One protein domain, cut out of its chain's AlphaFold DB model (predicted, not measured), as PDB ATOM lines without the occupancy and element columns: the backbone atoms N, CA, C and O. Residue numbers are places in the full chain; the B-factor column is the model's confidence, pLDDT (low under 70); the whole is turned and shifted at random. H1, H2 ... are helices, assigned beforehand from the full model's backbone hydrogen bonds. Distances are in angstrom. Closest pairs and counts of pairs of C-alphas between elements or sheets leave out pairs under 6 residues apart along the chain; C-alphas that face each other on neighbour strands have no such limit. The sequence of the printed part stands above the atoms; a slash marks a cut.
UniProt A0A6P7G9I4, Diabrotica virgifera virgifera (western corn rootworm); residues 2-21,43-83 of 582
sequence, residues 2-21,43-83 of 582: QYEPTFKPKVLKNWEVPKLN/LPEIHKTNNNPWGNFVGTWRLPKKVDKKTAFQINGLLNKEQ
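This is residues 2 to 21 and 43 to 83 of the 582 residues of a protein of Diabrotica virgifera virgifera (western corn rootworm) (UniProt A0A6P7G9I4). This is a loose trace of little regular structure, mostly long loops, with short helices H2 and H3 close together and H1 far off; residues 2 to 7 and 43 to 54 stick out. The 61 printed residues hold H1, H2 and H3 in that order, no named strand, and 16 residues in named elements: all helix. It is only just loose, close to extended, with a radius of gyration of the C-alphas of 15.3 A and spans of 43 by 37 by 21 A.

H2, residues 69 to 75, and H3, residues 79 to 83, are close but not clearly touching; their closest C-alphas, of Phe 73 and Leu 79, are 5.8 A apart. H1, residues 4 to 7, is apart from both. Every O i to N i+4 pair of H2 is within hydrogen-bond range; H3 has 0 of 1, and 0 of 2 O i to N i+3 pairs; H1 is too short for an i+4 pair.

H2 is 10.1 A long from C-alpha 69 at (-17.758, -12.119, -12.879). H3, 7.6 A, ends at C-alpha 83 (-1.451, -6.234, -13.425). H1 measures 5.4 A.

Residues 22 to 42 are not printed, leaving 27.3 A between C-alphas 21 and 43. The H2 to H3 link is tight. Residues 20 to 21, 50 to 51, 54 and 77 to 83 have pLDDT under 70.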
ATOM      1  N   GLN A   2     -14.029   6.547   9.527       75.81
ATOM      2  CA  GLN A   2     -15.092   6.102  10.454       75.81
ATOM      3  C   GLN A   2     -16.389   5.654   9.749       75.81
ATOM      4  O   GLN A   2     -17.027   4.706  10.192       75.81
ATOM      5  N   TYR A   3     -16.740   6.289   8.626       82.75
ATOM      6  CA  TYR A   3     -17.993   6.046   7.891       82.75
ATOM      7  C   TYR A   3     -17.858   5.092   6.691       82.75
ATOM      8  O   TYR A   3     -18.848   4.709   6.080       82.75
ATOM      9  N   GLU A   4     -16.643   4.657   6.353       83.06
ATOM     10  CA  GLU A   4     -16.402   3.660   5.298       83.06
ATOM     11  C   GLU A   4     -17.310   2.411   5.395       83.06
ATOM     12  O   GLU A   4     -17.883   2.046   4.368       83.06
ATOM     13  N   PRO A   5     -17.534   1.768   6.568       85.94
ATOM     14  CA  PRO A   5     -18.430   0.614   6.652       85.94
ATOM     15  C   PRO A   5     -19.887   0.910   6.266       85.94
ATOM     16  O   PRO A   5     -20.536   0.016   5.725       85.94
ATOM     17  N   THR A   6     -20.409   2.126   6.480       88.56
ATOM     18  CA  THR A   6     -21.798   2.462   6.103       88.56
ATOM     19  C   THR A   6     -21.969   2.689   4.602       88.56
ATOM     20  O   THR A   6     -23.049   2.444   4.075       88.56
ATOM     21  N   PHE A   7     -20.902   3.077   3.896       86.25
ATOM     22  CA  PHE A   7     -20.907   3.244   2.437       86.25
ATOM     23  C   PHE A   7     -20.612   1.952   1.658       86.25
ATOM     24  O   PHE A   7     -20.593   1.968   0.427       86.25
ATOM     25  N   LYS A   8     -20.406   0.807   2.329       84.69
ATOM     26  CA  LYS A   8     -20.177  -0.466   1.625       84.69
ATOM     27  C   LYS A   8     -21.444  -0.877   0.858       84.69
ATOM     28  O   LYS A   8     -22.539  -0.809   1.417       84.69
ATOM     29  N   PRO A   9     -21.332  -1.366  -0.392       84.88
ATOM     30  CA  PRO A   9     -22.478  -1.563  -1.289       84.88
ATOM     31  C   PRO A   9     -23.557  -2.487  -0.704       84.88
ATOM     32  O   PRO A   9     -24.744  -2.199  -0.826       84.88
ATOM     33  N   LYS A  10     -23.155  -3.528   0.041       84.12
ATOM     34  CA  LYS A  10     -24.072  -4.429   0.764       84.12
ATOM     35  C   LYS A  10     -24.886  -3.724   1.865       84.12
ATOM     36  O   LYS A  10     -26.017  -4.119   2.130       84.12
ATOM     37  N   VAL A  11     -24.335  -2.682   2.496       88.75
ATOM     38  CA  VAL A  11     -25.021  -1.865   3.518       88.75
ATOM     39  C   VAL A  11     -25.962  -0.857   2.861       88.75
ATOM     40  O   VAL A  11     -27.081  -0.692   3.335       88.75
ATOM     41  N   LEU A  12     -25.571  -0.291   1.716       89.00
ATOM     42  CA  LEU A  12     -26.428   0.539   0.857       89.00
ATOM     43  C   LEU A  12     -27.498  -0.263   0.082       89.00
ATOM     44  O   LEU A  12     -28.332   0.324  -0.596       89.00
ATOM     45  N   LYS A  13     -27.494  -1.602   0.189       88.00
ATOM     46  CA  LYS A  13     -28.350  -2.542  -0.563       88.00
ATOM     47  C   LYS A  13     -28.252  -2.392  -2.082       88.00
ATOM     48  O   LYS A  13     -29.215  -2.678  -2.789       88.00
ATOM     49  N   ASN A  14     -27.069  -2.041  -2.581       85.25
ATOM     50  CA  ASN A  14     -26.738  -2.341  -3.963       85.25
ATOM     51  C   ASN A  14     -26.542  -3.868  -4.102       85.25
ATOM     52  O   ASN A  14     -25.752  -4.460  -3.361       85.25
ATOM     53  N   TRP A  15     -27.293  -4.486  -5.019       80.06
ATOM     54  CA  TRP A  15     -27.226  -5.916  -5.362       80.06
ATOM     55  C   TRP A  15     -26.556  -6.174  -6.724       80.06
ATOM     56  O   TRP A  15     -26.391  -7.328  -7.112       80.06
ATOM     57  N   GLU A  16     -26.151  -5.118  -7.429       80.50
ATOM     58  CA  GLU A  16     -25.309  -5.167  -8.625       80.50
ATOM     59  C   GLU A  16     -23.848  -5.485  -8.256       80.50
ATOM     60  O   GLU A  16     -23.453  -5.450  -7.085       80.50
ATOM     61  N   VAL A  17     -23.006  -5.748  -9.261       76.94
ATOM     62  CA  VAL A  17     -21.554  -5.865  -9.059       76.94
ATOM     63  C   VAL A  17     -20.977  -4.469  -8.780       76.94
ATOM     64  O   VAL A  17     -21.014  -3.615  -9.666       76.94
ATOM     65  N   PRO A  18     -20.431  -4.200  -7.579       74.19
ATOM     66  CA  PRO A  18     -19.959  -2.866  -7.236       74.19
ATOM     67  C   PRO A  18     -18.635  -2.541  -7.932       74.19
ATOM     68  O   PRO A  18     -17.750  -3.389  -8.053       74.19
ATOM     69  N   LYS A  19     -18.463  -1.269  -8.304       71.56
ATOM     70  CA  LYS A  19     -17.174  -0.731  -8.757       71.56
ATOM     71  C   LYS A  19     -16.152  -0.831  -7.623       71.56
ATOM     72  O   LYS A  19     -16.350  -0.237  -6.564       71.56
ATOM     73  N   LEU A  20     -15.075  -1.586  -7.843       68.38
ATOM     74  CA  LEU A  20     -13.962  -1.664  -6.899       68.38
ATOM     75  C   LEU A  20     -13.115  -0.391  -7.010       68.38
ATOM     76  O   LEU A  20     -12.549  -0.085  -8.061       68.38
ATOM     77  N   ASN A  21     -13.039   0.341  -5.904       66.12
ATOM     78  CA  ASN A  21     -12.184   1.509  -5.735       66.12
ATOM     79  C   ASN A  21     -10.959   1.120  -4.895       66.12
ATOM     80  O   ASN A  21     -10.975   0.108  -4.199       66.12
ATOM     81  N   LEU A  43      -1.739  18.453 -22.751       90.44
ATOM     82  CA  LEU A  43      -0.458  18.801 -23.380       90.44
ATOM     83  C   LEU A  43       0.097  17.638 -24.237       90.44
ATOM     84  O   LEU A  43      -0.125  16.474 -23.891       90.44
ATOM     85  N   PRO A  44       0.839  17.917 -25.329       85.38
ATOM     86  CA  PRO A  44       1.308  16.886 -26.262       85.38
ATOM     87  C   PRO A  44       2.302  15.896 -25.636       85.38
ATOM     88  O   PRO A  44       2.290  14.724 -25.993       85.38
ATOM     89  N   GLU A  45       3.100  16.335 -24.658       87.12
ATOM     90  CA  GLU A  45       4.052  15.497 -23.907       87.12
ATOM     91  C   GLU A  45       3.377  14.450 -22.999       87.12
ATOM     92  O   GLU A  45       4.048  13.597 -22.417       87.12
ATOM     93  N   ILE A  46       2.056  14.528 -22.805       86.69
ATOM     94  CA  ILE A  46       1.354  13.757 -21.778       86.69
ATOM     95  C   ILE A  46       0.616  12.585 -22.417       86.69
ATOM     96  O   ILE A  46      -0.415  12.746 -23.074       86.69
ATOM     97  N   HIS A  47       1.142  11.383 -22.165       80.88
ATOM     98  CA  HIS A  47       0.574  10.123 -22.633       80.88
ATOM     99  C   HIS A  47      -0.909   9.996 -22.260       80.88
ATOM    100  O   HIS A  47      -1.283   9.809 -21.099       80.88
ATOM    101  N   LYS A  48      -1.758  10.049 -23.283       76.56
ATOM    102  CA  LYS A  48      -3.166   9.668 -23.199       76.56
ATOM    103  C   LYS A  48      -3.233   8.145 -23.183       76.56
ATOM    104  O   LYS A  48      -2.570   7.490 -23.984       76.56
ATOM    105  N   THR A  49      -4.077   7.565 -22.333       73.44
ATOM    106  CA  THR A  49      -4.521   6.186 -22.571       73.44
ATOM    107  C   THR A  49      -5.231   6.160 -23.919       73.44
ATOM    108  O   THR A  49      -6.190   6.912 -24.084       73.44
ATOM    109  N   ASN A  50      -4.834   5.286 -24.848       66.88
ATOM    110  CA  ASN A  50      -5.470   5.165 -26.172       66.88
ATOM    111  C   ASN A  50      -6.877   4.513 -26.119       66.88
ATOM    112  O   ASN A  50      -7.373   3.949 -27.088       66.88
ATOM    113  N   ASN A  51      -7.502   4.556 -24.942       66.69
ATOM    114  CA  ASN A  51      -8.821   4.032 -24.652       66.69
ATOM    115  C   ASN A  51      -9.866   5.128 -24.868       66.69
ATOM    116  O   ASN A  51      -9.627   6.306 -24.611       66.69
ATOM    117  N   ASN A  52     -11.063   4.697 -25.255       70.62
ATOM    118  CA  ASN A  52     -12.271   5.512 -25.328       70.62
ATOM    119  C   ASN A  52     -12.443   6.424 -24.077       70.62
ATOM    120  O   ASN A  52     -12.391   5.903 -22.959       70.62
ATOM    121  N   PRO A  53     -12.709   7.744 -24.215       71.38
ATOM    122  CA  PRO A  53     -12.973   8.637 -23.076       71.38
ATOM    123  C   PRO A  53     -14.221   8.253 -22.260       71.38
ATOM    124  O   PRO A  53     -14.305   8.577 -21.076       71.38
ATOM    125  N   TRP A  54     -15.164   7.508 -22.845       68.75
ATOM    126  CA  TRP A  54     -16.297   6.893 -22.138       68.75
ATOM    127  C   TRP A  54     -15.926   5.570 -21.427       68.75
ATOM    128  O   TRP A  54     -16.790   4.897 -20.862       68.75
ATOM    129  N   GLY A  55     -14.640   5.201 -21.415       72.88
ATOM    130  CA  GLY A  55     -14.096   3.996 -20.792       72.88
ATOM    131  C   GLY A  55     -14.457   2.712 -21.542       72.88
ATOM    132  O   GLY A  55     -14.724   2.721 -22.744       72.88
ATOM    133  N   ASN A  56     -14.522   1.597 -20.811       73.38
ATOM    134  CA  ASN A  56     -14.925   0.282 -21.328       73.38
ATOM    135  C   ASN A  56     -16.454   0.197 -21.548       73.38
ATOM    136  O   ASN A  56     -17.108  -0.763 -21.135       73.38
ATOM    137  N   PHE A  57     -17.043   1.230 -22.159       70.69
ATOM    138  CA  PHE A  57     -18.471   1.320 -22.436       70.69
ATOM    139  C   PHE A  57     -18.882   0.306 -23.510       70.69
ATOM    140  O   PHE A  57     -18.638   0.487 -24.704       70.69
ATOM    141  N   VAL A  58     -19.554  -0.755 -23.070       72.88
ATOM    142  CA  VAL A  58     -20.221  -1.721 -23.941       72.88
ATOM    143  C   VAL A  58     -21.692  -1.320 -24.045       72.88
ATOM    144  O   VAL A  58     -22.426  -1.375 -23.060       72.88
ATOM    145  N   GLY A  59     -22.120  -0.887 -25.234       74.56
ATOM    146  CA  GLY A  59     -23.510  -0.491 -25.480       74.56
ATOM    147  C   GLY A  59     -24.499  -1.649 -25.295       74.56
ATOM    148  O   GLY A  59     -24.133  -2.814 -25.437       74.56
ATOM    149  N   THR A  60     -25.769  -1.331 -25.028       71.69
ATOM    150  CA  THR A  60     -26.824  -2.275 -24.598       71.69
ATOM    151  C   THR A  60     -26.938  -3.543 -25.454       71.69
ATOM    152  O   THR A  60     -27.156  -4.625 -24.922       71.69
ATOM    153  N   TRP A  61     -26.747  -3.423 -26.771       75.12
ATOM    154  CA  TRP A  61     -26.839  -4.526 -27.738       75.12
ATOM    155  C   TRP A  61     -25.565  -5.378 -27.864       75.12
ATOM    156  O   TRP A  61     -25.600  -6.432 -28.490       75.12
ATOM    157  N   ARG A  62     -24.442  -4.932 -27.285       77.19
ATOM    158  CA  ARG A  62     -23.147  -5.640 -27.266       77.19
ATOM    159  C   ARG A  62     -22.870  -6.337 -25.925       77.19
ATOM    160  O   ARG A  62     -21.824  -6.961 -25.768       77.19
ATOM    161  N   LEU A  63     -23.777  -6.233 -24.950       81.38
ATOM    162  CA  LEU A  63     -23.675  -6.945 -23.676       81.38
ATOM    163  C   LEU A  63     -23.978  -8.447 -23.879       81.38
ATOM    164  O   LEU A  63     -24.955  -8.779 -24.554       81.38
ATOM    165  N   PRO A  64     -23.200  -9.375 -23.290       80.56
ATOM    166  CA  PRO A  64     -23.505 -10.802 -23.363       80.56
ATOM    167  C   PRO A  64     -24.822 -11.139 -22.645       80.56
ATOM    168  O   PRO A  64     -25.180 -10.522 -21.641       80.56
ATOM    169  N   LYS A  65     -25.522 -12.183 -23.120       79.31
ATOM    170  CA  LYS A  65     -26.822 -12.648 -22.576       79.31
ATOM    171  C   LYS A  65     -26.776 -13.040 -21.085       79.31
ATOM    172  O   LYS A  65     -27.822 -13.128 -20.449       79.31
ATOM    173  N   LYS A  66     -25.580 -13.279 -20.534       80.19
ATOM    174  CA  LYS A  66     -25.281 -13.417 -19.101       80.19
ATOM    175  C   LYS A  66     -24.020 -12.605 -18.793       80.19
ATOM    176  O   LYS A  66     -23.084 -12.612 -19.590       80.19
ATOM    177  N   VAL A  67     -23.989 -11.914 -17.654       80.62
ATOM    178  CA  VAL A  67     -22.838 -11.101 -17.223       80.62
ATOM    179  C   VAL A  67     -22.076 -11.845 -16.127       80.62
ATOM    180  O   VAL A  67     -22.402 -11.747 -14.945       80.62
ATOM    181  N   ASP A  68     -21.066 -12.608 -16.535       81.81
ATOM    182  CA  ASP A  68     -20.185 -13.334 -15.623       81.81
ATOM    183  C   ASP A  68     -19.246 -12.397 -14.850       81.81
ATOM    184  O   ASP A  68     -18.928 -11.287 -15.277       81.81
ATOM    185  N   LYS A  69     -18.701 -12.879 -13.724       74.38
ATOM    186  CA  LYS A  69     -17.758 -12.119 -12.879       74.38
ATOM    187  C   LYS A  69     -16.577 -11.530 -13.676       74.38
ATOM    188  O   LYS A  69     -16.168 -10.403 -13.408       74.38
ATOM    189  N   LYS A  70     -16.060 -12.263 -14.674       78.62
ATOM    190  CA  LYS A  70     -14.975 -11.803 -15.562       78.62
ATOM    191  C   LYS A  70     -15.409 -10.621 -16.441       78.62
ATOM    192  O   LYS A  70     -14.724  -9.603 -16.457       78.62
ATOM    193  N   THR A  71     -16.562 -10.710 -17.114       76.88
ATOM    194  CA  THR A  71     -17.053  -9.624 -17.984       76.88
ATOM    195  C   THR A  71     -17.489  -8.407 -17.164       76.88
ATOM    196  O   THR A  71     -17.213  -7.275 -17.555       76.88
ATOM    197  N   ALA A  72     -18.038  -8.612 -15.961       74.56
ATOM    198  CA  ALA A  72     -18.310  -7.537 -15.010       74.56
ATOM    199  C   ALA A  72     -17.034  -6.780 -14.584       74.56
ATOM    200  O   ALA A  72     -17.055  -5.551 -14.493       74.56
ATOM    201  N   PHE A  73     -15.913  -7.473 -14.352       73.69
ATOM    202  CA  PHE A  73     -14.622  -6.828 -14.078       73.69
ATOM    203  C   PHE A  73     -14.020  -6.135 -15.309       73.69
ATOM    204  O   PHE A  73     -13.372  -5.098 -15.161       73.69
ATOM    205  N   GLN A  74     -14.265  -6.651 -16.516       76.12
ATOM    206  CA  GLN A  74     -13.839  -6.021 -17.768       76.12
ATOM    207  C   GLN A  74     -14.575  -4.695 -18.012       76.12
ATOM    208  O   GLN A  74     -13.935  -3.662 -18.202       76.12
ATOM    209  N   ILE A  75     -15.909  -4.697 -17.917       75.56
ATOM    210  CA  ILE A  75     -16.765  -3.512 -18.110       75.56
ATOM    211  C   ILE A  75     -16.485  -2.442 -17.039       75.56
ATOM    212  O   ILE A  75     -16.458  -1.252 -17.340       75.56
ATOM    213  N   ASN A  76     -16.204  -2.844 -15.794       71.75
ATOM    214  CA  ASN A  76     -15.842  -1.907 -14.722       71.75
ATOM    215  C   ASN A  76     -14.366  -1.442 -14.747       71.75
ATOM    216  O   ASN A  76     -13.967  -0.675 -13.868       71.75
ATOM    217  N   GLY A  77     -13.551  -1.880 -15.718       67.12
ATOM    218  CA  GLY A  77     -12.149  -1.456 -15.851       67.12
ATOM    219  C   GLY A  77     -11.251  -1.923 -14.698       67.12
ATOM    220  O   GLY A  77     -10.423  -1.156 -14.206       67.12
ATOM    221  N   LEU A  78     -11.465  -3.152 -14.216       61.28
ATOM    222  CA  LEU A  78     -10.799  -3.706 -13.030       61.28
ATOM    223  C   LEU A  78      -9.729  -4.750 -13.366       61.28
ATOM    224  O   LEU A  78      -8.703  -4.770 -12.696       61.28
ATOM    225  N   LEU A  79      -9.913  -5.534 -14.437       57.03
ATOM    226  CA  LEU A  79      -8.936  -6.537 -14.903       57.03
ATOM    227  C   LEU A  79      -7.525  -5.960 -15.130       57.03
ATOM    228  O   LEU A  79      -6.532  -6.627 -14.863       57.03
ATOM    229  N   ASN A  80      -7.427  -4.704 -15.569       52.41
ATOM    230  CA  ASN A  80      -6.144  -4.054 -15.844       52.41
ATOM    231  C   ASN A  80      -5.410  -3.614 -14.556       52.41
ATOM    232  O   ASN A  80      -4.199  -3.416 -14.579       52.41
ATOM    233  N   LYS A  81      -6.116  -3.463 -13.424       49.94
ATOM    234  CA  LYS A  81      -5.571  -2.856 -12.191       49.94
ATOM    235  C   LYS A  81      -4.822  -3.829 -11.288       49.94
ATOM    236  O   LYS A  81      -4.078  -3.380 -10.419       49.94
ATOM    237  N   GLU A  82      -5.034  -5.130 -11.459       44.34
ATOM    238  CA  GLU A  82      -4.261  -6.165 -10.762       44.34
ATOM    239  C   GLU A  82      -2.839  -6.195 -11.361       44.34
ATOM    240  O   GLU A  82      -1.862  -5.968 -10.649       44.34
ATOM    241  N   GLN A  83      -2.731  -6.250 -12.696       46.50
ATOM    242  CA  GLN A  83      -1.451  -6.234 -13.425       46.50
ATOM    243  C   GLN A  83      -0.614  -4.952 -13.235       46.50
ATOM    244  O   GLN A  83       0.612  -4.995 -13.353       46.50
TER     245      GLN A  83